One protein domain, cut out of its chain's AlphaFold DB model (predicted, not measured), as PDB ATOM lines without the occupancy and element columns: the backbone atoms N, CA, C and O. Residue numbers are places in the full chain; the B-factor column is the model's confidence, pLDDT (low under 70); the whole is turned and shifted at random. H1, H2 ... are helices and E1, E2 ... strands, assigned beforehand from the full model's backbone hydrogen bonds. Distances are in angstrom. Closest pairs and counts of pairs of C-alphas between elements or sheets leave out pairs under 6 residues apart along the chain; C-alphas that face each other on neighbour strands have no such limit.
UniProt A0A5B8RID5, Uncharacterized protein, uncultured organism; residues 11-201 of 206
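Overview. This is residues 11 to 201 of the 206 residues of an uncharacterized protein of uncultured organism (UniProt A0A5B8RID5). One long, twisted sheet of eight strands makes a wall through the domain; near its E5 end, helix H1 covers one face and the sheet curls round the short helix H2 on the other. Farther along, the small hairpin E9 and E10 packs on the sheet as a loose sandwich, with hairpin E1 and E2 next to E9, and helix H3 sticks out with residues 187 to 193 and 195 to 201. The printed part has 191 residues, with named elements in the order E1 E2 E3 E4 H1 E5 E6 E7 E8 H2 E9 E10 E11 E12 H3, and its class is mixed. The large sheet, E5 E6 E7 E8 E4 E3 E11 E12, is antiparallel. The whole is only just loose, close to compact, with a radius of gyration of the C-alphas of 19.7 A and spans of 56 by 49 by 37 A.

Arrangement. E1, residues 11 to 14, and E2, residues 17 to 21, are a hairpin; N 12 and O 19, 2.8 A apart, are within hydrogen-bond range. E3, residues 25 to 34, bends by 61 degrees at residue 31 and makes a hairpin with E4, residues 37 to 43 (N 39 and O 32, 2.8 A). After H1, residues 46 to 65, come E5, residues 77 to 83, E6, residues 86 to 91, E7, residues 96 to 102, and E8, residues 106 to 114, a meander, each strand the antiparallel neighbour of the one before; N 81 and O 88 are 2.9 A apart, N 98 and O 89 2.9 A, N 99 and O 110 3.0 A. E8 is also the neighbour of E4, with N 40 and O 109 at 2.9 A. H1 is on the sheet at a height of 8.5 A, along the strands, at 5 degrees to E7 on the local plane; its closest C-alphas to E5 are those of Arg 60 and Leu 77, 5.8 A. H2, residues 115 to 122, is on the opposite face, giving three layers, helices on both faces of a sheet; its closest C-alphas to E7 are those of Ala 115 and Ala 97, 5.1 A. E9, residues 141 to 144, and E10, residues 147 to 150, are a hairpin (N 142 and O 149, 2.9 A) and make a sandwich, two sheets face to face, with the large sheet, their best planes 41 degrees apart. The closest C-alphas of E1 and E9 are those of Ile 14 and Cys 143, 5.3 A. E11, residues 158 to 166, is the neighbour of E3 (N 28 and O 163, 2.9 A) and makes a hairpin with E12, residues 173 to 179 (N 162 and O 176, 2.9 A). H3, residues 188 to 200, is not on the sheet and touches no helix. Every O i to N i+4 pair is within hydrogen-bond range in H1, against 2 of 4 in H2 and 8 of 9 in H3.

Along the chain. E1 begins at C-alpha 11, (226.999, 256.456, 197.161). From first to last C-alpha, H1 measures 28.7 A, E11 26.7 A, E3 25.0 A and E8 23.3 A. H1 begins at (231.212, 251.600, 168.258), and H3 ends at C-alpha 200, (209.653, 219.452, 208.078).

Size, cuts and confidence. The C-alphas farthest apart are those of Ser 84 and Lys 200, 58.5 A. The printed part has no cut; the long links are H1 to E5 and H2 to E9. Mean pLDDT of the printed part is 81.2, with 34 residues under 70, among them 63 to 75 and 195 to 201.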
ATOM      1  N   PRO A  11     228.399 256.508 197.560       89.69
ATOM      2  CA  PRO A  11     226.999 256.456 197.161       89.69
ATOM      3  C   PRO A  11     226.836 256.041 195.691       89.69
ATOM      4  O   PRO A  11     227.402 256.652 194.787       89.69
ATOM      5  N   TYR A  12     225.961 255.066 195.456       89.12
ATOM      6  CA  TYR A  12     225.550 254.595 194.136       89.12
ATOM      7  C   TYR A  12     224.062 254.844 193.925       89.12
ATOM      8  O   TYR A  12     223.251 254.561 194.806       89.12
ATOM      9  N   CYS A  13     223.689 255.323 192.736       89.81
ATOM     10  CA  CYS A  13     222.285 255.439 192.342       89.81
ATOM     11  C   CYS A  13     221.820 254.190 191.581       89.81
ATOM     12  O   CYS A  13     222.342 253.905 190.496       89.81
ATOM     13  N   ILE A  14     220.841 253.478 192.149       90.50
ATOM     14  CA  ILE A  14     220.272 252.211 191.661       90.50
ATOM     15  C   ILE A  14     218.745 252.352 191.623       90.50
ATOM     16  O   ILE A  14     218.106 252.523 192.667       90.50
ATOM     17  N   GLY A  15     218.144 252.317 190.430       90.12
ATOM     18  CA  GLY A  15     216.741 252.692 190.253       90.12
ATOM     19  C   GLY A  15     216.478 254.088 190.832       90.12
ATOM     20  O   GLY A  15     217.042 255.074 190.374       90.12
ATOM     21  N   ARG A  16     215.652 254.184 191.876       89.31
ATOM     22  CA  ARG A  16     215.346 255.457 192.566       89.31
ATOM     23  C   ARG A  16     216.083 255.661 193.889       89.31
ATOM     24  O   ARG A  16     215.777 256.593 194.627       89.31
ATOM     25  N   PHE A  17     216.994 254.759 194.229       89.19
ATOM     26  CA  PHE A  17     217.585 254.681 195.555       89.19
ATOM     27  C   PHE A  17     219.060 255.042 195.503       89.19
ATOM     28  O   PHE A  17     219.766 254.691 194.558       89.19
ATOM     29  N   ILE A  18     219.523 255.705 196.560       89.50
ATOM     30  CA  ILE A  18     220.945 255.866 196.835       89.50
ATOM     31  C   ILE A  18     221.356 254.781 197.824       89.50
ATOM     32  O   ILE A  18     220.795 254.685 198.917       89.50
ATOM     33  N   VAL A  19     222.331 253.969 197.433       88.81
ATOM     34  CA  VAL A  19     222.907 252.908 198.258       88.81
ATOM     35  C   VAL A  19     224.365 253.258 198.520       88.81
ATOM     36  O   VAL A  19     225.136 253.410 197.580       88.81
ATOM     37  N   ALA A  20     224.740 253.405 199.788       88.81
ATOM     38  CA  ALA A  20     226.129 253.621 200.177       88.81
ATOM     39  C   ALA A  20     226.841 252.270 200.308       88.81
ATOM     40  O   ALA A  20     226.384 251.406 201.060       88.81
ATOM     41  N   LEU A  21     227.939 252.088 199.581       82.50
ATOM     42  CA  LEU A  21     228.685 250.835 199.513       82.50
ATOM     43  C   LEU A  21     230.158 251.051 199.871       82.50
ATOM     44  O   LEU A  21     230.665 252.159 199.728       82.50
ATOM     45  N   PRO A  22     230.873 250.016 200.337       80.69
ATOM     46  CA  PRO A  22     232.313 250.124 200.533       80.69
ATOM     47  C   PRO A  22     233.025 250.501 199.219       80.69
ATOM     48  O   PRO A  22     232.622 250.000 198.170       80.69
ATOM     49  N   PRO A  23     234.117 251.285 199.249       78.56
ATOM     50  CA  PRO A  23     234.804 251.758 198.033       78.56
ATOM     51  C   PRO A  23     235.481 250.644 197.214       78.56
ATOM     52  O   PRO A  23     235.951 250.856 196.102       78.56
ATOM     53  N   PHE A  24     235.565 249.432 197.764       78.44
ATOM     54  CA  PHE A  24     236.066 248.243 197.071       78.44
ATOM     55  C   PHE A  24     234.949 247.389 196.444       78.44
ATOM     56  O   PHE A  24     235.240 246.335 195.868       78.44
ATOM     57  N   ALA A  25     233.684 247.797 196.580       79.94
ATOM     58  CA  ALA A  25     232.562 247.138 195.932       79.94
ATOM     59  C   ALA A  25     232.502 247.534 194.451       79.94
ATOM     60  O   ALA A  25     232.557 248.710 194.104       79.94
ATOM     61  N   SER A  26     232.347 246.543 193.582       79.44
ATOM     62  CA  SER A  26     232.103 246.747 192.155       79.44
ATOM     63  C   SER A  26     230.623 246.515 191.865       79.44
ATOM     64  O   SER A  26     230.073 245.465 192.214       79.44
ATOM     65  N   LEU A  27     229.974 247.484 191.216       83.38
ATOM     66  CA  LEU A  27     228.582 247.373 190.786       83.38
ATOM     67  C   LEU A  27     228.500 246.681 189.426       83.38
ATOM     68  O   LEU A  27     228.978 247.198 188.417       83.38
ATOM     69  N   HIS A  28     227.842 245.527 189.388       82.69
ATOM     70  CA  HIS A  28     227.616 244.779 188.162       82.69
ATOM     71  C   HIS A  28     226.194 244.983 187.641       82.69
ATOM     72  O   HIS A  28     225.221 245.076 188.400       82.69
ATOM     73  N   ALA A  29     226.088 245.029 186.313       75.12
ATOM     74  CA  ALA A  29     224.815 245.128 185.625       75.12
ATOM     75  C   ALA A  29     223.947 243.899 185.928       75.12
ATOM     76  O   ALA A  29     224.357 242.764 185.696       75.12
ATOM     77  N   GLY A  30     222.742 244.146 186.433       81.88
ATOM     78  CA  GLY A  30     221.625 243.212 186.339       81.88
ATOM     79  C   GLY A  30     220.596 243.744 185.345       81.88
ATOM     80  O   GLY A  30     220.884 244.641 184.547       81.88
ATOM     81  N   ALA A  31     219.381 243.211 185.394       82.19
ATOM     82  CA  ALA A  31     218.293 243.724 184.575       82.19
ATOM     83  C   ALA A  31     217.611 244.922 185.260       82.19
ATOM     84  O   ALA A  31     217.541 245.022 186.485       82.19
ATOM     85  N   SER A  32     217.123 245.851 184.444       90.44
ATOM     86  CA  SER A  32     216.300 246.977 184.896       90.44
ATOM     87  C   SER A  32     214.970 246.916 184.159       90.44
ATOM     88  O   SER A  32     214.909 246.463 183.015       90.44
ATOM     89  N   ARG A  33     213.892 247.367 184.782       89.44
ATOM     90  CA  ARG A  33     212.591 247.512 184.148       89.44
ATOM     91  C   ARG A  33     211.978 248.827 184.580       89.44
ATOM     92  O   ARG A  33     211.808 249.063 185.771       89.44
ATOM     93  N   TYR A  34     211.625 249.655 183.611       87.88
ATOM     94  CA  TYR A  34     211.019 250.953 183.855       87.88
ATOM     95  C   TYR A  34     209.922 251.189 182.823       87.88
ATOM     96  O   TYR A  34     210.152 251.042 181.626       87.88
ATOM     97  N   ASP A  35     208.719 251.502 183.301       84.75
ATOM     98  CA  ASP A  35     207.543 251.760 182.460       84.75
ATOM     99  C   ASP A  35     207.209 250.599 181.503       84.75
ATOM    100  O   ASP A  35     206.870 250.767 180.338       84.75
ATOM    101  N   GLY A  36     207.380 249.365 181.987       80.75
ATOM    102  CA  GLY A  36     207.136 248.154 181.202       80.75
ATOM    103  C   GLY A  36     208.297 247.725 180.302       80.75
ATOM    104  O   GLY A  36     208.357 246.531 180.000       80.75
ATOM    105  N   VAL A  37     209.247 248.617 180.001       86.75
ATOM    106  CA  VAL A  37     210.450 248.354 179.193       86.75
ATOM    107  C   VAL A  37     211.511 247.651 180.029       86.75
ATOM    108  O   VAL A  37     211.922 248.160 181.069       86.75
ATOM    109  N   THR A  38     211.981 246.493 179.572       89.88
ATOM    110  CA  THR A  38     213.172 245.838 180.126       89.88
ATOM    111  C   THR A  38     214.419 246.449 179.496       89.88
ATOM    112  O   THR A  38     214.507 246.553 178.278       89.88
ATOM    113  N   ILE A  39     215.388 246.824 180.322       91.75
ATOM    114  CA  ILE A  39     216.628 247.492 179.938       91.75
ATOM    115  C   ILE A  39     217.793 246.611 180.384       91.75
ATOM    116  O   ILE A  39     217.949 246.312 181.572       91.75
ATOM    117  N   GLU A  40     218.627 246.228 179.428       92.44
ATOM    118  CA  GLU A  40     219.843 245.453 179.654       92.44
ATOM    119  C   GLU A  40     221.047 246.238 179.147       92.44
ATOM    120  O   GLU A  40     221.065 246.668 177.995       92.44
ATOM    121  N   PHE A  41     222.058 246.405 179.994       92.62
ATOM    122  CA  PHE A  41     223.292 247.091 179.627       92.62
ATOM    123  C   PHE A  41     224.397 246.090 179.286       92.62
ATOM    124  O   PHE A  41     224.534 245.052 179.937       92.62
ATOM    125  N   ARG A  42     225.220 246.433 178.297       92.06
ATOM    126  CA  ARG A  42     226.469 245.735 177.985       92.06
ATOM    127  C   ARG A  42     227.565 246.733 177.654       92.06
ATOM    128  O   ARG A  42     227.308 247.711 176.963       92.06
ATOM    129  N   PHE A  43     228.791 246.428 178.068       92.69
ATOM    130  CA  PHE A  43     229.965 247.116 177.540       92.69
ATOM    131  C   PHE A  43     230.165 246.719 176.080       92.69
ATOM    132  O   PHE A  43     230.278 245.535 175.749       92.69
ATOM    133  N   GLU A  44     230.185 247.710 175.205       93.38
ATOM    134  CA  GLU A  44     230.272 247.544 173.759       93.38
ATOM    135  C   GLU A  44     230.862 248.834 173.186       93.38
ATOM    136  O   GLU A  44     230.517 249.911 173.651       93.38
ATOM    137  N   ASN A  45     231.778 248.724 172.226       93.50
ATOM    138  CA  ASN A  45     232.329 249.882 171.519       93.50
ATOM    139  C   ASN A  45     231.635 250.055 170.161       93.50
ATOM    140  O   ASN A  45     231.001 249.112 169.680       93.50
ATOM    141  N   ASP A  46     231.841 251.208 169.526       93.06
ATOM    142  CA  ASP A  46     231.212 251.600 168.258       93.06
ATOM    143  C   ASP A  46     231.320 250.501 167.183       93.06
ATOM    144  O   ASP A  46     230.322 250.052 166.626       93.06
ATOM    145  N   GLU A  47     232.522 249.953 166.959       93.50
ATOM    146  CA  GLU A  47     232.729 248.913 165.938       93.50
ATOM    147  C   GLU A  47     231.948 247.618 166.210       93.50
ATOM    148  O   GLU A  47     231.484 246.949 165.279       93.50
ATOM    149  N   ARG A  48     231.848 247.202 167.482       92.44
ATOM    150  CA  ARG A  48     231.084 246.003 167.859       92.44
ATOM    151  C   ARG A  48     229.590 246.268 167.778       92.44
ATOM    152  O   ARG A  48     228.872 245.384 167.311       92.44
ATOM    153  N   TYR A  49     229.156 247.453 168.198       93.75
ATOM    154  CA  TYR A  49     227.776 247.901 168.098       93.75
ATOM    155  C   TYR A  49     227.299 247.882 166.643       93.75
ATOM    156  O   TYR A  49     226.368 247.139 166.318       93.75
ATOM    157  N   ASP A  50     228.003 248.593 165.758       92.62
ATOM    158  CA  ASP A  50     227.657 248.713 164.341       92.62
ATOM    159  C   ASP A  50     227.590 247.343 163.675       92.62
ATOM    160  O   ASP A  50     226.619 247.007 162.994       92.62
ATOM    161  N   ARG A  51     228.596 246.496 163.927       93.50
ATOM    162  CA  ARG A  51     228.633 245.138 163.382       93.50
ATOM    163  C   ARG A  51     227.468 244.292 163.881       93.50
ATOM    164  O   ARG A  51     226.900 243.534 163.098       93.50
ATOM    165  N   ARG A  52     227.128 244.371 165.170       92.31
ATOM    166  CA  ARG A  52     226.041 243.580 165.753       92.31
ATOM    167  C   ARG A  52     224.693 244.005 165.185       92.31
ATOM    168  O   ARG A  52     223.956 243.137 164.725       92.31
ATOM    169  N   VAL A  53     224.403 245.305 165.179       90.38
ATOM    170  CA  VAL A  53     223.142 245.838 164.642       90.38
ATOM    171  C   VAL A  53     223.034 245.546 163.147       90.38
ATOM    172  O   VAL A  53     221.996 245.067 162.698       90.38
ATOM    173  N   HIS A  54     224.117 245.724 162.382       91.62
ATOM    174  CA  HIS A  54     224.151 245.365 160.965       91.62
ATOM    175  C   HIS A  54     223.865 243.874 160.737       91.62
ATOM    176  O   HIS A  54     222.989 243.532 159.944       91.62
ATOM    177  N   ASN A  55     224.556 242.983 161.457       90.75
ATOM    178  CA  ASN A  55     224.344 241.540 161.340       90.75
ATOM    179  C   ASN A  55     222.907 241.144 161.698       90.75
ATOM    180  O   ASN A  55     222.322 240.314 161.009       90.75
ATOM    181  N   GLU A  56     222.332 241.747 162.739       88.94
ATOM    182  CA  GLU A  56     220.960 241.482 163.165       88.94
ATOM    183  C   GLU A  56     219.938 241.956 162.126       88.94
ATOM    184  O   GLU A  56     219.002 241.225 161.806       88.94
ATOM    185  N   ILE A  57     220.142 243.134 161.531       88.50
ATOM    186  CA  ILE A  57     219.311 243.625 160.426       88.50
ATOM    187  C   ILE A  57     219.378 242.656 159.237       88.50
ATOM    188  O   ILE A  57     218.341 242.257 158.706       88.50
ATOM    189  N   GLU A  58     220.581 242.256 158.826       88.19
ATOM    190  CA  GLU A  58     220.781 241.389 157.662       88.19
ATOM    191  C   GLU A  58     220.247 239.967 157.884       88.19
ATOM    192  O   GLU A  58     219.580 239.414 157.007       88.19
ATOM    193  N   GLU A  59     220.475 239.378 159.060       84.94
ATOM    194  CA  GLU A  59     219.936 238.066 159.429       84.94
ATOM    195  C   GLU A  59     218.402 238.067 159.375       84.94
ATOM    196  O   GLU A  59     217.789 237.167 158.796       84.94
ATOM    197  N   ARG A  60     217.774 239.119 159.909       80.00
ATOM    198  CA  ARG A  60     216.313 239.230 159.989       80.00
ATOM    199  C   ARG A  60     215.667 239.551 158.645       80.00
ATOM    200  O   ARG A  60     214.576 239.048 158.370       80.00
ATOM    201  N   LYS A  61     216.337 240.320 157.779       79.88
ATOM    202  CA  LYS A  61     215.919 240.500 156.378       79.88
ATOM    203  C   LYS A  61     215.936 239.169 155.626       79.88
ATOM    204  O   LYS A  61     214.920 238.794 155.045       79.88
ATOM    205  N   ARG A  62     217.038 238.413 155.717       77.88
ATOM    206  CA  ARG A  62     217.172 237.096 155.064       77.88
ATOM    207  C   ARG A  62     216.131 236.093 155.556       77.88
ATOM    208  O   ARG A  62     215.555 235.371 154.746       77.88
ATOM    209  N   ALA A  63     215.852 236.070 156.862       69.75
ATOM    210  CA  ALA A  63     214.810 235.215 157.431       69.75
ATOM    211  C   ALA A  63     213.413 235.528 156.855       69.75
ATOM    212  O   ALA A  63     212.630 234.613 156.610       69.75
ATOM    213  N   GLY A  64     213.116 236.804 156.581       66.19
ATOM    214  CA  GLY A  64     211.863 237.226 155.949       66.19
ATOM    215  C   GLY A  64     211.732 236.837 154.469       66.19
ATOM    216  O   GLY A  64     210.617 236.630 153.995       66.19
ATOM    217  N   GLU A  65     212.847 236.715 153.745       67.81
ATOM    218  CA  GLU A  65     212.877 236.361 152.315       67.81
ATOM    219  C   GLU A  65     212.769 234.850 152.062       67.81
ATOM    220  O   GLU A  65     212.244 234.431 151.033       67.81
ATOM    221  N   GLN A  66     213.227 234.016 153.001       59.28
ATOM    222  CA  GLN A  66     213.279 232.558 152.824       59.28
ATOM    223  C   GLN A  66     211.932 231.832 152.983       59.28
ATOM    224  O   GLN A  66     211.897 230.612 152.840       59.28
ATOM    225  N   GLY A  67     210.825 232.543 153.233       52.81
ATOM    226  CA  GLY A  67     209.465 232.008 153.059       52.81
ATOM    227  C   GLY A  67     209.177 230.676 153.764       52.81
ATOM    228  O   GLY A  67     208.416 229.862 153.250       52.81
ATOM    229  N   SER A  68     209.801 230.418 154.913       46.81
ATOM    230  CA  SER A  68     209.576 229.184 155.663       46.81
ATOM    231  C   SER A  68     208.199 229.244 156.334       46.81
ATOM    232  O   SER A  68     207.930 230.133 157.143       46.81
ATOM    233  N   GLU A  69     207.335 228.269 156.029       46.88
ATOM    234  CA  GLU A  69     206.010 228.058 156.647       46.88
ATOM    235  C   GLU A  69     206.060 227.874 158.183       46.88
ATOM    236  O   GLU A  69     205.022 227.761 158.832       46.88
ATOM    237  N   PHE A  70     207.257 227.877 158.779       45.12
ATOM    238  CA  PHE A  70     207.503 227.751 160.214       45.12
ATOM    239  C   PHE A  70     207.918 229.060 160.903       45.12
ATOM    240  O   PHE A  70     208.059 229.069 162.126       45.12
ATOM    241  N   PHE A  71     208.103 230.167 160.173       46.62
ATOM    242  CA  PHE A  71     208.387 231.459 160.801       46.62
ATOM    243  C   PHE A  71     207.095 232.139 161.247       46.62
ATOM    244  O   PHE A  71     206.227 232.491 160.444       46.62
ATOM    245  N   PHE A  72     206.974 232.365 162.553       48.53
ATOM    246  CA  PHE A  72     205.920 233.211 163.084       48.53
ATOM    247  C   PHE A  72     206.058 234.610 162.472       48.53
ATOM    248  O   PHE A  72     207.151 235.172 162.400       48.53
ATOM    249  N   SER A  73     204.934 235.216 162.080       53.22
ATOM    250  CA  SER A  73     204.883 236.592 161.551       53.22
ATOM    251  C   SER A  73     205.513 237.657 162.468       53.22
ATOM    252  O   SER A  73     205.593 238.810 162.068       53.22
ATOM    253  N   SER A  74     205.924 237.286 163.686       57.06
ATOM    254  CA  SER A  74     206.600 238.100 164.692       57.06
ATOM    255  C   SER A  74     208.094 238.340 164.442       57.06
ATOM    256  O   SER A  74     208.615 239.282 165.018       57.06
ATOM    257  N   ASP A  75     208.784 237.536 163.622       63.91
ATOM    258  CA  ASP A  75     210.258 237.610 163.493       63.91
ATOM    259  C   ASP A  75     210.769 238.401 162.282       63.91
ATOM    260  O   ASP A  75     211.973 238.650 162.166       63.91
ATOM    261  N   ARG A  76     209.867 238.813 161.388       72.12
ATOM    262  CA  ARG A  76     210.196 239.629 160.215       72.12
ATOM    263  C   ARG A  76     210.501 241.065 160.635       72.12
ATOM    264  O   ARG A  76     209.660 241.697 161.271       72.12
ATOM    265  N   LEU A  77     211.648 241.596 160.211       81.88
ATOM    266  CA  LEU A  77     211.958 243.023 160.324       81.88
ATOM    267  C   LEU A  77     211.066 243.818 159.356       81.88
ATOM    268  O   LEU A  77     211.103 243.587 158.145       81.88
ATOM    269  N   ASN A  78     210.262 244.727 159.896       81.69
ATOM    270  CA  ASN A  78     209.371 245.589 159.123       81.69
ATOM    271  C   ASN A  78     209.975 246.974 158.892       81.69
ATOM    272  O   ASN A  78     209.793 247.527 157.811       81.69
ATOM    273  N   ASP A  79     210.670 247.516 159.895       85.56
ATOM    274  CA  ASP A  79     211.214 248.871 159.855       85.56
ATOM    275  C   ASP A  79     212.451 249.019 160.758       85.56
ATOM    276  O   ASP A  79     212.649 248.243 161.701       85.56
ATOM    277  N   VAL A  80     213.271 250.029 160.461       88.69
ATOM    278  CA  VAL A  80     214.422 250.460 161.262       88.69
ATOM    279  C   VAL A  80     214.299 251.962 161.497       88.69
ATOM    280  O   VAL A  80     214.406 252.754 160.565       88.69
ATOM    281  N   VAL A  81     214.104 252.358 162.754       87.81
ATOM    282  CA  VAL A  81     214.030 253.768 163.147       87.81
ATOM    283  C   VAL A  81     215.389 254.207 163.675       87.81
ATOM    284  O   VAL A  81     215.853 253.708 164.700       87.81
ATOM    285  N   GLU A  82     216.016 255.156 162.990       88.62
ATOM    286  CA  GLU A  82     217.271 255.767 163.432       88.62
ATOM    287  C   GLU A  82     217.028 256.762 164.578       88.62
ATOM    288  O   GLU A  82     216.085 257.564 164.555       88.62
ATOM    289  N   LEU A  83     217.897 256.703 165.586       85.69
ATOM    290  CA  LEU A  83     217.964 257.624 166.717       85.69
ATOM    291  C   LEU A  83     219.304 258.369 166.682       85.69
ATOM    292  O   LEU A  83     220.266 257.915 166.070       85.69
ATOM    293  N   SER A  84     219.408 259.482 167.411       86.31
ATOM    294  CA  SER A  84     220.683 260.201 167.567       86.31
ATOM    295  C   SER A  84     221.776 259.362 168.234       86.31
ATOM    296  O   SER A  84     222.958 259.606 168.015       86.31
ATOM    297  N   SER A  85     221.380 258.388 169.050       87.38
ATOM    298  CA  SER A  85     222.260 257.533 169.840       87.38
ATOM    299  C   SER A  85     221.969 256.050 169.608       87.38
ATOM    300  O   SER A  85     222.096 255.255 170.530       87.38
ATOM    301  N   GLY A  86     221.484 255.657 168.426       89.81
ATOM    302  CA  GLY A  86     221.295 254.245 168.092       89.81
ATOM    303  C   GLY A  86     220.120 253.955 167.162       89.81
ATOM    304  O   GLY A  86     219.839 254.723 166.248       89.81
ATOM    305  N   HIS A  87     219.442 252.824 167.372       90.19
ATOM    306  CA  HIS A  87     218.462 252.280 166.429       90.19
ATOM    307  C   HIS A  87     217.309 251.582 167.152       90.19
ATOM    308  O   HIS A  87     217.510 250.954 168.187       90.19
ATOM    309  N   ILE A  88     216.108 251.608 166.578       87.31
ATOM    310  CA  ILE A  88     214.990 250.749 166.984       87.31
ATOM    311  C   ILE A  88     214.659 249.825 165.821       87.31
ATOM    312  O   ILE A  88     214.359 250.284 164.720       87.31
ATOM    313  N   LEU A  89     214.695 248.520 166.074       87.19
ATOM    314  CA  LEU A  89     214.319 247.492 165.112       87.19
ATOM    315  C   LEU A  89     212.873 247.067 165.392       87.19
ATOM    316  O   LEU A  89     212.567 246.642 166.507       87.19
ATOM    317  N   VAL A  90     211.983 247.205 164.404       84.12
ATOM    318  CA  VAL A  90     210.547 246.905 164.541       84.12
ATOM    319  C   VAL A  90     210.211 245.600 163.828       84.12
ATOM    320  O   VAL A  90     210.468 245.447 162.631       84.12
ATOM    321  N   TYR A  91     209.592 244.668 164.551       78.50
ATOM    322  CA  TYR A  91     209.321 243.307 164.109       78.50
ATOM    323  C   TYR A  91     207.828 242.958 164.087       78.50
ATOM    324  O   TYR A  91     207.071 243.205 165.031       78.50
ATOM    325  N   GLY A  92     207.446 242.272 163.011       71.12
ATOM    326  CA  GLY A  92     206.203 241.529 162.871       71.12
ATOM    327  C   GLY A  92     204.890 242.309 162.970       71.12
ATOM    328  O   GLY A  92     204.851 243.530 162.942       71.12
ATOM    329  N   LYS A  93     203.764 241.583 163.031       60.16
ATOM    330  CA  LYS A  93     202.404 242.163 162.946       60.16
ATOM    331  C   LYS A  93     201.955 242.934 164.202       60.16
ATOM    332  O   LYS A  93     200.955 243.642 164.148       60.16
ATOM    333  N   TYR A  94     202.650 242.761 165.326       57.69
ATOM    334  CA  TYR A  94     202.289 243.348 166.624       57.69
ATOM    335  C   TYR A  94     203.184 244.531 167.028       57.69
ATOM    336  O   TYR A  94     203.160 244.921 168.192       57.69
ATOM    337  N   ASP A  95     203.981 245.062 166.093       64.06
ATOM    338  CA  ASP A  95     204.932 246.160 166.319       64.06
ATOM    339  C   ASP A  95     205.849 245.921 167.528       64.06
ATOM    340  O   ASP A  95     206.161 246.838 168.297       64.06
ATOM    341  N   PHE A  96     206.274 244.665 167.712       71.94
ATOM    342  CA  PHE A  96     207.262 244.339 168.728       71.94
ATOM    343  C   PHE A  96     208.570 244.995 168.321       71.94
ATOM    344  O   PHE A  96     209.073 244.735 167.234       71.94
ATOM    345  N   ALA A  97     209.132 245.835 169.176       79.19
ATOM    346  CA  ALA A  97     210.377 246.517 168.871       79.19
ATOM    347  C   ALA A  97     211.475 246.139 169.862       79.19
ATOM    348  O   ALA A  97     211.217 245.908 171.050       79.19
ATOM    349  N   ILE A  98     212.705 246.097 169.358       86.38
ATOM    350  CA  ILE A  98     213.919 246.072 170.168       86.38
ATOM    351  C   ILE A  98     214.644 247.389 169.920       86.38
ATOM    352  O   ILE A  98     215.018 247.703 168.790       86.38
ATOM    353  N   GLY A  99     214.806 248.175 170.980       88.25
ATOM    354  CA  GLY A  99     215.572 249.413 170.945       88.25
ATOM    355  C   GLY A  99     217.025 249.164 171.326       88.25
ATOM    356  O   GLY A  99     217.312 248.421 172.261       88.25
ATOM    357  N   TYR A 100     217.941 249.824 170.636       91.81
ATOM    358  CA  TYR A 100     219.353 249.877 170.958       91.81
ATOM    359  C   TYR A 100     219.763 251.333 171.120       91.81
ATOM    360  O   TYR A 100     219.780 252.081 170.146       91.81
ATOM    361  N   VAL A 101     220.113 251.713 172.343       93.12
ATOM    362  CA  VAL A 101     220.714 253.012 172.659       93.12
ATOM    363  C   VAL A 101     222.182 252.765 172.971       93.12
ATOM    364  O   VAL A 101     222.485 251.836 173.712       93.12
ATOM    365  N   HIS A 102     223.080 253.542 172.391       94.06
ATOM    366  CA  HIS A 102     224.516 253.330 172.411       94.06
ATOM    367  C   HIS A 102     225.253 254.643 172.668       94.06
ATOM    368  O   HIS A 102     224.903 255.688 172.116       94.06
ATOM    369  N   ASP A 103     226.280 254.556 173.503       92.31
ATOM    370  CA  ASP A 103     227.280 255.587 173.729       92.31
ATOM    371  C   ASP A 103     228.685 254.942 173.741       92.31
ATOM    372  O   ASP A 103     228.800 253.714 173.704       92.31
ATOM    373  N   PRO A 104     229.771 255.728 173.837       89.31
ATOM    374  CA  PRO A 104     231.126 255.175 173.845       89.31
ATOM    375  C   PRO A 104     231.440 254.201 174.998       89.31
ATOM    376  O   PRO A 104     232.476 253.532 174.964       89.31
ATOM    377  N   ILE A 105     230.607 254.141 176.046       90.44
ATOM    378  CA  ILE A 105     230.786 253.239 177.190       90.44
ATOM    379  C   ILE A 105     230.107 251.892 176.915       90.44
ATOM    380  O   ILE A 105     230.650 250.833 177.259       90.44
ATOM    381  N   GLY A 106     228.913 251.901 176.322       93.25
ATOM    382  CA  GLY A 106     228.188 250.673 176.050       93.25
ATOM    383  C   GLY A 106     226.841 250.836 175.367       93.25
ATOM    384  O   GLY A 106     226.512 251.850 174.757       93.25
ATOM    385  N   THR A 107     226.054 249.768 175.443       94.62
ATOM    386  CA  THR A 107     224.757 249.674 174.773       94.62
ATOM    387  C   THR A 107     223.671 249.240 175.743       94.62
ATOM    388  O   THR A 107     223.782 248.203 176.405       94.62
ATOM    389  N   TRP A 108     222.573 249.987 175.757       93.38
ATOM    390  CA  TRP A 108     221.312 249.631 176.389       93.38
ATOM    391  C   TRP A 108     220.397 248.972 175.363       93.38
ATOM    392  O   TRP A 108     219.958 249.587 174.392       93.38
ATOM    393  N   THR A 109     220.101 247.696 175.590       92.44
ATOM    394  CA  THR A 109     219.067 246.966 174.861       92.44
ATOM    395  C   THR A 109     217.740 247.149 175.581       92.44
ATOM    396  O   THR A 109     217.609 246.799 176.755       92.44
ATOM    397  N   LEU A 110     216.761 247.683 174.867       90.44
ATOM    398  CA  LEU A 110     215.423 247.977 175.343       90.44
ATOM    399  C   LEU A 110     214.462 246.924 174.757       90.44
ATOM    400  O   LEU A 110     214.389 246.765 173.538       90.44
ATOM    401  N   LYS A 111     213.744 246.190 175.616       87.00
ATOM    402  CA  LYS A 111     212.834 245.087 175.251       87.00
ATOM    403  C   LYS A 111     211.425 245.303 175.822       87.00
ATOM    404  O   LYS A 111     211.268 245.915 176.876       87.00
ATOM    405  N   ASN A 112     210.424 244.686 175.187       74.44
ATOM    406  CA  ASN A 112     209.027 244.593 175.644       74.44
ATOM    407  C   ASN A 112     208.189 245.899 175.671       74.44
ATOM    408  O   ASN A 112     207.313 246.025 176.524       74.44
ATOM    409  N   ALA A 113     208.388 246.828 174.731       63.41
ATOM    410  CA  ALA A 113     207.472 247.958 174.487       63.41
ATOM    411  C   ALA A 113     206.869 247.950 173.064       63.41
ATOM    412  O   ALA A 113     207.262 247.155 172.209       63.41
ATOM    413  N   TYR A 114     205.898 248.833 172.811       67.44
ATOM    414  CA  TYR A 114     205.403 249.123 171.463       67.44
ATOM    415  C   TYR A 114     206.331 250.124 170.759       67.44
ATOM    416  O   TYR A 114     206.828 251.059 171.388       67.44
ATOM    417  N   ALA A 115     206.556 249.958 169.450       63.12
ATOM    418  CA  ALA A 115     207.513 250.759 168.671       63.12
ATOM    419  C   ALA A 115     207.361 252.291 168.831       63.12
ATOM    420  O   ALA A 115     208.361 253.000 168.958       63.12
ATOM    421  N   ALA A 116     206.126 252.804 168.879       63.25
ATOM    422  CA  ALA A 116     205.852 254.238 169.034       63.25
ATOM    423  C   ALA A 116     206.319 254.807 170.389       63.25
ATOM    424  O   ALA A 116     206.729 255.969 170.464       63.25
ATOM    425  N   ASP A 117     206.305 253.987 171.440       74.44
ATOM    426  CA  ASP A 117     206.721 254.385 172.786       74.44
ATOM    427  C   ASP A 117     208.246 254.313 172.948       74.44
ATOM    428  O   ASP A 117     208.828 255.121 173.675       74.44
ATOM    429  N   TYR A 118     208.921 253.427 172.202       76.50
ATOM    430  CA  TYR A 118     210.378 253.282 172.266       76.50
ATOM    431  C   TYR A 118     211.134 254.530 171.868       76.50
ATOM    432  O   TYR A 118     212.133 254.827 172.507       76.50
ATOM    433  N   ARG A 119     210.704 255.256 170.834       80.62
ATOM    434  CA  ARG A 119     211.450 256.442 170.395       80.62
ATOM    435  C   ARG A 119     211.509 257.485 171.504       80.62
ATOM    436  O   ARG A 119     212.590 257.897 171.906       80.62
ATOM    437  N   ARG A 120     210.343 257.831 172.055       82.12
ATOM    438  CA  ARG A 120     210.240 258.785 173.167       82.12
ATOM    439  C   ARG A 120     210.963 258.291 174.413       82.12
ATOM    440  O   ARG A 120     211.509 259.097 175.153       82.12
ATOM    441  N   PHE A 121     210.931 256.988 174.672       86.56
ATOM    442  CA  PHE A 121     211.626 256.395 175.806       86.56
ATOM    443  C   PHE A 121     213.149 256.431 175.635       86.56
ATOM    444  O   PHE A 121     213.855 256.873 176.535       86.56
ATOM    445  N   ALA A 122     213.650 255.987 174.485       87.31
ATOM    446  CA  ALA A 122     215.070 255.908 174.166       87.31
ATOM    447  C   ALA A 122     215.721 257.294 174.154       87.31
ATOM    448  O   ALA A 122     216.788 257.468 174.729       87.31
ATOM    449  N   GLU A 123     215.039 258.292 173.584       87.56
ATOM    450  CA  GLU A 123     215.503 259.686 173.547       87.56
ATOM    451  C   GLU A 123     215.546 260.352 174.939       87.56
ATOM    452  O   GLU A 123     216.150 261.410 175.086       87.56
ATOM    453  N   ARG A 124     214.932 259.752 175.972       90.12
ATOM    454  CA  ARG A 124     215.012 260.229 177.367       90.12
ATOM    455  C   ARG A 124     216.182 259.644 178.148       90.12
ATOM    456  O   ARG A 124     216.382 260.052 179.289       90.12
ATOM    457  N   ILE A 125     216.889 258.648 177.618       92.06
ATOM    458  CA  ILE A 125     218.037 258.082 178.326       92.06
ATOM    459  C   ILE A 125     219.165 259.110 178.286       92.06
ATOM    460  O   ILE A 125     219.657 259.464 177.219       92.06
ATOM    461  N   GLU A 126     219.572 259.571 179.462       93.62
ATOM    462  CA  GLU A 126     220.739 260.421 179.640       93.62
ATOM    463  C   GLU A 126     221.931 259.565 180.062       93.62
ATOM    464  O   GLU A 126     221.832 258.708 180.948       93.62
ATOM    465  N   PHE A 127     223.064 259.786 179.400       93.81
ATOM    466  CA  PHE A 127     224.306 259.065 179.657       93.81
ATOM    467  C   PHE A 127     225.044 259.663 180.851       93.81
ATOM    468  O   PHE A 127     225.006 260.871 181.092       93.81
ATOM    469  N   ARG A 128     225.754 258.815 181.593       92.06
ATOM    470  CA  ARG A 128     226.647 259.237 182.674       92.06
ATOM    471  C   ARG A 128     227.889 258.359 182.719       92.06
ATOM    472  O   ARG A 128     227.897 257.244 182.204       92.06
ATOM    473  N   GLY A 129     228.925 258.857 183.387       89.12
ATOM    474  CA  GLY A 129     230.122 258.077 183.671       89.12
ATOM    475  C   GLY A 129     229.866 256.902 184.619       89.12
ATOM    476  O   GLY A 129     228.728 256.515 184.907       89.12
ATOM    477  N   GLU A 130     230.955 256.334 185.129       87.69
ATOM    478  CA  GLU A 130     230.907 255.217 186.069       87.69
ATOM    479  C   GLU A 130     229.990 255.518 187.268       87.69
ATOM    480  O   GLU A 130     230.126 256.579 187.888       87.69
ATOM    481  N   PRO A 131     229.031 254.628 187.600       84.81
ATOM    482  CA  PRO A 131     228.159 254.824 188.749       84.81
ATOM    483  C   PRO A 131     228.966 255.064 190.029       84.81
ATOM    484  O   PRO A 131     229.776 254.232 190.411       84.81
ATOM    485  N   GLY A 132     228.710 256.184 190.703       83.81
ATOM    486  CA  GLY A 132     229.413 256.581 191.922       83.81
ATOM    487  C   GLY A 132     229.128 258.038 192.278       83.81
ATOM    488  O   GLY A 132     228.363 258.709 191.580       83.81
ATOM    489  N   LYS A 133     229.760 258.534 193.349       85.50
ATOM    490  CA  LYS A 133     229.538 259.882 193.914       85.50
ATOM    491  C   LYS A 133     229.638 261.006 192.883       85.50
ATOM    492  O   LYS A 133     228.854 261.947 192.936       85.50
ATOM    493  N   GLU A 134     230.592 260.896 191.965       88.06
ATOM    494  CA  GLU A 134     230.884 261.920 190.954       88.06
ATOM    495  C   GLU A 134     229.857 261.950 189.812       88.06
ATOM    496  O   GLU A 134     229.698 262.977 189.164       88.06
ATOM    497  N   ASN A 135     229.127 260.849 189.599       90.12
ATOM    498  CA  ASN A 135     228.158 260.675 188.510       90.12
ATOM    499  C   ASN A 135     226.736 260.421 189.049       90.12
ATOM    500  O   ASN A 135     225.943 259.667 188.462       90.12
ATOM    501  N   LEU A 136     226.414 261.002 190.207       90.81
ATOM    502  CA  LEU A 136     225.046 261.012 190.717       90.81
ATOM    503  C   LEU A 136     224.210 261.998 189.890       90.81
ATOM    504  O   LEU A 136     224.607 263.154 189.755       90.81
ATOM    505  N   PRO A 137     223.061 261.571 189.341       91.38
ATOM    506  CA  PRO A 137     222.199 262.473 188.594       91.38
ATOM    507  C   PRO A 137     221.595 263.543 189.504       91.38
ATOM    508  O   PRO A 137     221.259 263.286 190.664       91.38
ATOM    509  N   GLU A 138     221.416 264.739 188.952       88.62
ATOM    510  CA  GLU A 138     220.695 265.819 189.614       88.62
ATOM    511  C   GLU A 138     219.182 265.667 189.386       88.62
ATOM    512  O   GLU A 138     218.711 265.426 188.276       88.62
ATOM    513  N   GLY A 139     218.390 265.835 190.447       87.50
ATOM    514  CA  GLY A 139     216.930 265.787 190.358       87.50
ATOM    515  C   GLY A 139     216.330 264.379 190.444       87.50
ATOM    516  O   GLY A 139     216.900 263.460 191.028       87.50
ATOM    517  N   ARG A 140     215.092 264.235 189.954       89.50
ATOM    518  CA  ARG A 140     214.317 262.990 190.049       89.50
ATOM    519  C   ARG A 140     214.510 262.149 188.794       89.50
ATOM    520  O   ARG A 140     214.156 262.581 187.701       89.50
ATOM    521  N   CYS A 141     214.993 260.925 188.963       92.19
ATOM    522  CA  CYS A 141     215.253 260.018 187.852       92.19
ATOM    523  C   CYS A 141     215.124 258.545 188.257       92.19
ATOM    524  O   CYS A 141     215.022 258.204 189.438       92.19
ATOM    525  N   TYR A 142     215.176 257.678 187.249       92.12
ATOM    526  CA  TYR A 142     215.409 256.248 187.388       92.12
ATOM    527  C   TYR A 142     216.810 255.912 186.856       92.12
ATOM    528  O   TYR A 142     217.072 256.011 185.658       92.12
ATOM    529  N   CYS A 143     217.725 255.551 187.748       92.44
ATOM    530  CA  CYS A 143     219.106 255.212 187.440       92.44
ATOM    531  C   CYS A 143     219.232 253.799 186.875       92.44
ATOM    532  O   CYS A 143     218.797 252.828 187.493       92.44
ATOM    533  N   ILE A 144     219.915 253.696 185.738       92.50
ATOM    534  CA  ILE A 144     220.361 252.447 185.122       92.50
ATOM    535  C   ILE A 144     221.896 252.395 185.141       92.50
ATOM    536  O   ILE A 144     222.571 253.340 185.571       92.50
ATOM    537  N   MET A 145     222.485 251.277 184.721       92.25
ATOM    538  CA  MET A 145     223.942 251.203 184.555       92.25
ATOM    539  C   MET A 145     224.396 252.235 183.523       92.25
ATOM    540  O   MET A 145     223.829 252.258 182.437       92.25
ATOM    541  N   TYR A 146     225.368 253.084 183.879       93.00
ATOM    542  CA  TYR A 146     225.955 254.138 183.023       93.00
ATOM    543  C   TYR A 146     224.961 255.147 182.414       93.00
ATOM    544  O   TYR A 146     225.300 255.921 181.528       93.00
ATOM    545  N   GLY A 147     223.721 255.180 182.901       94.00
ATOM    546  CA  GLY A 147     222.700 256.099 182.407       94.00
ATOM    547  C   GLY A 147     221.625 256.376 183.448       94.00
ATOM    548  O   GLY A 147     221.623 255.792 184.539       94.00
ATOM    549  N   PHE A 148     220.690 257.251 183.117       94.19
ATOM    550  CA  PHE A 148     219.468 257.463 183.882       94.19
ATOM    551  C   PHE A 148     218.340 257.963 182.981       94.19
ATOM    552  O   PHE A 148     218.560 258.426 181.868       94.19
ATOM    553  N   ILE A 149     217.109 257.840 183.469       92.69
ATOM    554  CA  ILE A 149     215.908 258.318 182.789       92.69
ATOM    555  C   ILE A 149     215.286 259.401 183.676       92.69
ATOM    556  O   ILE A 149     214.820 259.071 184.775       92.69
ATOM    557  N   PRO A 150     215.263 260.679 183.253       92.12
ATOM    558  CA  PRO A 150     214.596 261.745 183.990       92.12
ATOM    559  C   PRO A 150     213.116 261.423 184.195       92.12
ATOM    560  O   PRO A 150     212.420 260.960 183.283       92.12
ATOM    561  N   GLU A 151     212.615 261.652 185.406       83.88
ATOM    562  CA  GLU A 151     211.227 261.354 185.736       83.88
ATOM    563  C   GLU A 151     210.285 262.432 185.194       83.88
ATOM    564  O   GLU A 151     210.377 263.602 185.557       83.88
ATOM    565  N   THR A 152     209.305 262.013 184.393       72.25
ATOM    566  CA  THR A 152     208.186 262.866 183.964       72.25
ATOM    567  C   THR A 152     206.907 262.588 184.761       72.25
ATOM    568  O   THR A 152     206.085 263.483 184.937       72.25
ATOM    569  N   SER A 153     206.737 261.361 185.270       62.94
ATOM    570  CA  SER A 153     205.629 260.935 186.137       62.94
ATOM    571  C   SER A 153     205.962 259.623 186.875       62.94
ATOM    572  O   SER A 153     206.811 258.858 186.404       62.94
ATOM    573  N   PRO A 154     205.300 259.313 188.010       65.88
ATOM    574  CA  PRO A 154     205.419 258.004 188.654       65.88
ATOM    575  C   PRO A 154     204.822 256.923 187.745       65.88
ATOM    576  O   PRO A 154     203.657 257.029 187.366       65.88
ATOM    577  N   THR A 155     205.589 255.885 187.404       70.62
ATOM    578  CA  THR A 155     205.137 254.845 186.456       70.62
ATOM    579  C   THR A 155     204.473 253.658 187.156       70.62
ATOM    580  O   THR A 155     203.682 252.943 186.552       70.62
ATOM    581  N   GLY A 156     204.789 253.417 188.438       68.62
ATOM    582  CA  GLY A 156     204.288 252.257 189.192       68.62
ATOM    583  C   GLY A 156     204.737 250.899 188.631       68.62
ATOM    584  O   GLY A 156     204.301 249.859 189.117       68.62
ATOM    585  N   ASN A 157     205.610 250.898 187.620       80.38
ATOM    586  CA  ASN A 157     206.051 249.724 186.875       80.38
ATOM    587  C   ASN A 157     207.577 249.731 186.784       80.38
ATOM    588  O   ASN A 157     208.171 249.982 185.736       80.38
ATOM    589  N   GLU A 158     208.193 249.535 187.943       87.06
ATOM    590  CA  GLU A 158     209.628 249.682 188.145       87.06
ATOM    591  C   GLU A 158     210.170 248.434 188.828       87.06
ATOM    592  O   GLU A 158     209.598 247.959 189.816       87.06
ATOM    593  N   TRP A 159     211.257 247.889 188.303       88.81
ATOM    594  CA  TRP A 159     211.952 246.763 188.901       88.81
ATOM    595  C   TRP A 159     213.439 246.841 188.580       88.81
ATOM    596  O   TRP A 159     213.818 247.086 187.443       88.81
ATOM    597  N   GLU A 160     214.279 246.615 189.575       89.25
ATOM    598  CA  GLU A 160     215.720 246.766 189.472       89.25
ATOM    599  C   GLU A 160     216.405 245.592 190.152       89.25
ATOM    600  O   GLU A 160     216.069 245.252 191.288       89.25
ATOM    601  N   GLU A 161     217.402 245.020 189.486       89.38
ATOM    602  CA  GLU A 161     218.309 244.049 190.080       89.38
ATOM    603  C   GLU A 161     219.759 244.453 189.830       89.38
ATOM    604  O   GLU A 161     220.150 244.776 188.704       89.38
ATOM    605  N   ARG A 162     220.568 244.434 190.888       88.56
ATOM    606  CA  ARG A 162     222.010 244.671 190.817       88.56
ATOM    607  C   ARG A 162     222.759 243.653 191.653       88.56
ATOM    608  O   ARG A 162     222.262 243.195 192.683       88.56
ATOM    609  N   TYR A 163     223.972 243.347 191.209       86.69
ATOM    610  CA  TYR A 163     224.899 242.493 191.935       86.69
ATOM    611  C   TYR A 163     226.114 243.306 192.346       86.69
ATOM    612  O   TYR A 163     226.626 244.129 191.586       86.69
ATOM    613  N   LEU A 164     226.556 243.057 193.563       84.00
ATOM    614  CA  LEU A 164     227.700 243.683 194.182       84.00
ATOM    615  C   LEU A 164     228.689 242.590 194.521       84.00
ATOM    616  O   LEU A 164     228.355 241.641 195.230       84.00
ATOM    617  N   MET A 165     229.892 242.747 193.993       82.94
ATOM    618  CA  MET A 165     231.018 241.863 194.253       82.94
ATOM    619  C   MET A 165     232.126 242.687 194.887       82.94
ATOM    620  O   MET A 165     232.299 243.864 194.562       82.94
ATOM    621  N   THR A 166     232.878 242.082 195.797       77.56
ATOM    622  CA  THR A 166     234.066 242.727 196.360       77.56
ATOM    623  C   THR A 166     235.304 242.230 195.627       77.56
ATOM    624  O   THR A 166     235.368 241.067 195.236       77.56
ATOM    625  N   LYS A 167     236.291 243.106 195.416       70.31
ATOM    626  CA  LYS A 167     237.556 242.706 194.771       70.31
ATOM    627  C   LYS A 167     238.346 241.698 195.612       70.31
ATOM    628  O   LYS A 167     239.052 240.868 195.048       70.31
ATOM    629  N   ASP A 168     238.198 241.775 196.933       73.56
ATOM    630  CA  ASP A 168     238.977 240.992 197.895       73.56
ATOM    631  C   ASP A 168     238.308 239.661 198.284       73.56
ATOM    632  O   ASP A 168     238.988 238.751 198.756       73.56
ATOM    633  N   ASP A 169     236.998 239.525 198.060       76.00
ATOM    634  CA  ASP A 169     236.234 238.293 198.265       76.00
ATOM    635  C   ASP A 169     235.233 238.097 197.105       76.00
ATOM    636  O   ASP A 169     234.123 238.647 197.133       76.00
ATOM    637  N   PRO A 170     235.618 237.346 196.054       70.31
ATOM    638  CA  PRO A 170     234.754 237.079 194.908       70.31
ATOM    639  C   PRO A 170     233.628 236.079 195.216       70.31
ATOM    640  O   PRO A 170     232.711 235.948 194.405       70.31
ATOM    641  N   GLU A 171     233.677 235.366 196.349       79.94
ATOM    642  CA  GLU A 171     232.590 234.476 196.779       79.94
ATOM    643  C   GLU A 171     231.457 235.265 197.448       79.94
ATOM    644  O   GLU A 171     230.295 234.845 197.422       79.94
ATOM    645  N   PHE A 172     231.769 236.442 197.994       79.25
ATOM    646  CA  PHE A 172     230.765 237.353 198.511       79.25
ATOM    647  C   PHE A 172     230.019 238.072 197.377       79.25
ATOM    648  O   PHE A 172     230.550 238.958 196.701       79.25
ATOM    649  N   ILE A 173     228.736 237.734 197.224       82.62
ATOM    650  CA  ILE A 173     227.811 238.410 196.310       82.62
ATOM    651  C   ILE A 173     226.657 239.003 197.116       82.62
ATOM    652  O   ILE A 173     225.865 238.278 197.721       82.62
ATOM    653  N   LEU A 174     226.510 240.325 197.068       83.25
ATOM    654  CA  LEU A 174     225.319 241.015 197.554       83.25
ATOM    655  C   LEU A 174     224.404 241.333 196.367       83.25
ATOM    656  O   LEU A 174     224.792 242.033 195.437       83.25
ATOM    657  N   SER A 175     223.173 240.826 196.397       86.75
ATOM    658  CA  SER A 175     222.139 241.177 195.420       86.75
ATOM    659  C   SER A 175     221.185 242.208 196.012       86.75
ATOM    660  O   SER A 175     220.707 242.053 197.138       86.75
ATOM    661  N   ILE A 176     220.895 243.257 195.244       87.06
ATOM    662  CA  ILE A 176     219.877 244.254 195.569       87.06
ATOM    663  C   ILE A 176     218.755 244.108 194.553       87.06
ATOM    664  O   ILE A 176     218.984 244.253 193.353       87.06
ATOM    665  N   GLN A 177     217.544 243.854 195.048       87.88
ATOM    666  CA  GLN A 177     216.331 243.809 194.242       87.88
ATOM    667  C   GLN A 177     215.315 244.829 194.750       87.88
ATOM    668  O   GLN A 177     214.971 244.853 195.933       87.88
ATOM    669  N   ILE A 178     214.799 245.645 193.837       86.19
ATOM    670  CA  ILE A 178     213.821 246.700 194.111       86.19
ATOM    671  C   ILE A 178     212.647 246.470 193.166       86.19
ATOM    672  O   ILE A 178     212.853 246.269 191.977       86.19
ATOM    673  N   SER A 179     211.413 246.454 193.672       84.88
ATOM    674  CA  SER A 179     210.231 246.174 192.847       84.88
ATOM    675  C   SER A 179     209.030 246.987 193.298       84.88
ATOM    676  O   SER A 179     208.584 246.852 194.434       84.88
ATOM    677  N   MET A 180     208.463 247.749 192.369       80.62
ATOM    678  CA  MET A 180     207.114 248.316 192.454       80.62
ATOM    679  C   MET A 180     206.085 247.438 191.723       80.62
ATOM    680  O   MET A 180     204.882 247.645 191.851       80.62
ATOM    681  N   ILE A 181     206.551 246.435 190.970       71.62
ATOM    682  CA  ILE A 181     205.711 245.502 190.218       71.62
ATOM    683  C   ILE A 181     205.253 244.355 191.126       71.62
ATOM    684  O   ILE A 181     206.070 243.685 191.766       71.62
ATOM    685  N   GLY A 182     203.949 244.070 191.106       62.66
ATOM    686  CA  GLY A 182     203.350 242.872 191.701       62.66
ATOM    687  C   GLY A 182     202.493 243.132 192.942       62.66
ATOM    688  O   GLY A 182     202.399 244.244 193.451       62.66
ATOM    689  N   LYS A 183     201.818 242.078 193.420       61.44
ATOM    690  CA  LYS A 183     201.079 242.113 194.693       61.44
ATOM    691  C   LYS A 183     202.065 242.206 195.858       61.44
ATOM    692  O   LYS A 183     203.195 241.737 195.737       61.44
ATOM    693  N   GLN A 184     201.606 242.763 196.980       62.81
ATOM    694  CA  GLN A 184     202.340 242.779 198.244       62.81
ATOM    695  C   GLN A 184     202.892 241.372 198.516       62.81
ATOM    696  O   GLN A 184     202.123 240.424 198.684       62.81
ATOM    697  N   ARG A 185     204.220 241.223 198.433       68.19
ATOM    698  CA  ARG A 185     204.890 239.947 198.699       68.19
ATOM    699  C   ARG A 185     204.689 239.594 200.169       68.19
ATOM    700  O   ARG A 185     204.553 240.492 201.002       68.19
ATOM    701  N   ASP A 186     204.698 238.296 200.464       76.06
ATOM    702  CA  ASP A 186     204.825 237.822 201.840       76.06
ATOM    703  C   ASP A 186     206.003 238.553 202.502       76.06
ATOM    704  O   ASP A 186     207.075 238.714 201.907       76.06
ATOM    705  N   SER A 187     205.807 239.010 203.731       81.31
ATOM    706  CA  SER A 187     206.888 239.558 204.538       81.31
ATOM    707  C   SER A 187     208.004 238.525 204.716       81.31
ATOM    708  O   SER A 187     207.773 237.315 204.649       81.31
ATOM    709  N   LEU A 188     209.222 238.987 205.019       80.19
ATOM    710  CA  LEU A 188     210.359 238.091 205.254       80.19
ATOM    711  C   LEU A 188     210.029 237.013 206.304       80.19
ATOM    712  O   LEU A 188     210.302 235.838 206.094       80.19
ATOM    713  N   LYS A 189     209.320 237.396 207.374       81.88
ATOM    714  CA  LYS A 189     208.863 236.474 208.427       81.88
ATOM    715  C   LYS A 189     207.880 235.417 207.919       81.88
ATOM    716  O   LYS A 189     207.874 234.289 208.407       81.88
ATOM    717  N   GLU A 190     207.005 235.776 206.985       84.44
ATOM    718  CA  GLU A 190     206.059 234.836 206.378       84.44
ATOM    719  C   GLU A 190     206.774 233.869 205.433       84.44
ATOM    720  O   GLU A 190     206.484 232.672 205.466       84.44
ATOM    721  N   LEU A 191     207.754 234.353 204.665       78.62
ATOM    722  CA  LEU A 191     208.608 233.512 203.825       78.62
ATOM    723  C   LEU A 191     209.424 232.524 204.665       78.62
ATOM    724  O   LEU A 191     209.384 231.327 204.399       78.62
ATOM    725  N   GLU A 192     210.082 232.993 205.726       77.31
ATOM    726  CA  GLU A 192     210.843 232.148 206.657       77.31
ATOM    727  C   GLU A 192     209.975 231.035 207.257       77.31
ATOM    728  O   GLU A 192     210.384 229.872 207.292       77.31
ATOM    729  N   ARG A 193     208.741 231.359 207.670       77.06
ATOM    730  CA  ARG A 193     207.781 230.362 208.169       77.06
ATOM    731  C   ARG A 193     207.426 229.325 207.105       77.06
ATOM    732  O   ARG A 193     207.390 228.135 207.420       77.06
ATOM    733  N   LYS A 194     207.173 229.740 205.859       80.06
ATOM    734  CA  LYS A 194     206.829 228.821 204.759       80.06
ATOM    735  C   LYS A 194     207.995 227.884 204.428       80.06
ATOM    736  O   LYS A 194     207.793 226.672 204.355       80.06
ATOM    737  N   THR A 195     209.215 228.411 204.340       67.25
ATOM    738  CA  THR A 195     210.429 227.623 204.068       67.25
ATOM    739  C   THR A 195     210.738 226.639 205.199       67.25
ATOM    740  O   THR A 195     210.990 225.461 204.945       67.25
ATOM    741  N   ALA A 196     210.624 227.069 206.460       64.19
ATOM    742  CA  ALA A 196     210.822 226.195 207.620       64.19
ATOM    743  C   ALA A 196     209.782 225.058 207.701       64.19
ATOM    744  O   ALA A 196     210.084 223.967 208.187       64.19
ATOM    745  N   THR A 197     208.562 225.290 207.207       55.19
ATOM    746  CA  THR A 197     207.490 224.278 207.180       55.19
ATOM    747  C   THR A 197     207.696 223.259 206.048       55.19
ATOM    748  O   THR A 197     207.422 222.070 206.230       55.19
ATOM    749  N   SER A 198     208.264 223.683 204.913       52.03
ATOM    750  CA  SER A 198     208.651 222.800 203.800       52.03
ATOM    751  C   SER A 198     209.776 221.825 204.168       52.03
ATOM    752  O   SER A 198     209.779 220.696 203.691       52.03
ATOM    753  N   LEU A 199     210.713 222.220 205.036       49.66
ATOM    754  CA  LEU A 199     211.813 221.351 205.482       49.66
ATOM    755  C   LEU A 199     211.375 220.277 206.494       49.66
ATOM    756  O   LEU A 199     212.055 219.266 206.647       49.66
ATOM    757  N   LYS A 200     210.228 220.457 207.164       48.12
ATOM    758  CA  LYS A 200     209.653 219.452 208.078       48.12
ATOM    759  C   LYS A 200     208.844 218.362 207.374       48.12
ATOM    760  O   LYS A 200     208.569 217.338 207.984       48.12
ATOM    761  N   THR A 201     208.451 218.567 206.119       47.50
ATOM    762  CA  THR A 201     207.637 217.606 205.352       47.50
ATOM    763  C   THR A 201     208.462 216.711 204.424       47.50
ATOM    764  O   THR A 201     207.919 215.775 203.846       47.50
TER     765      THR A 201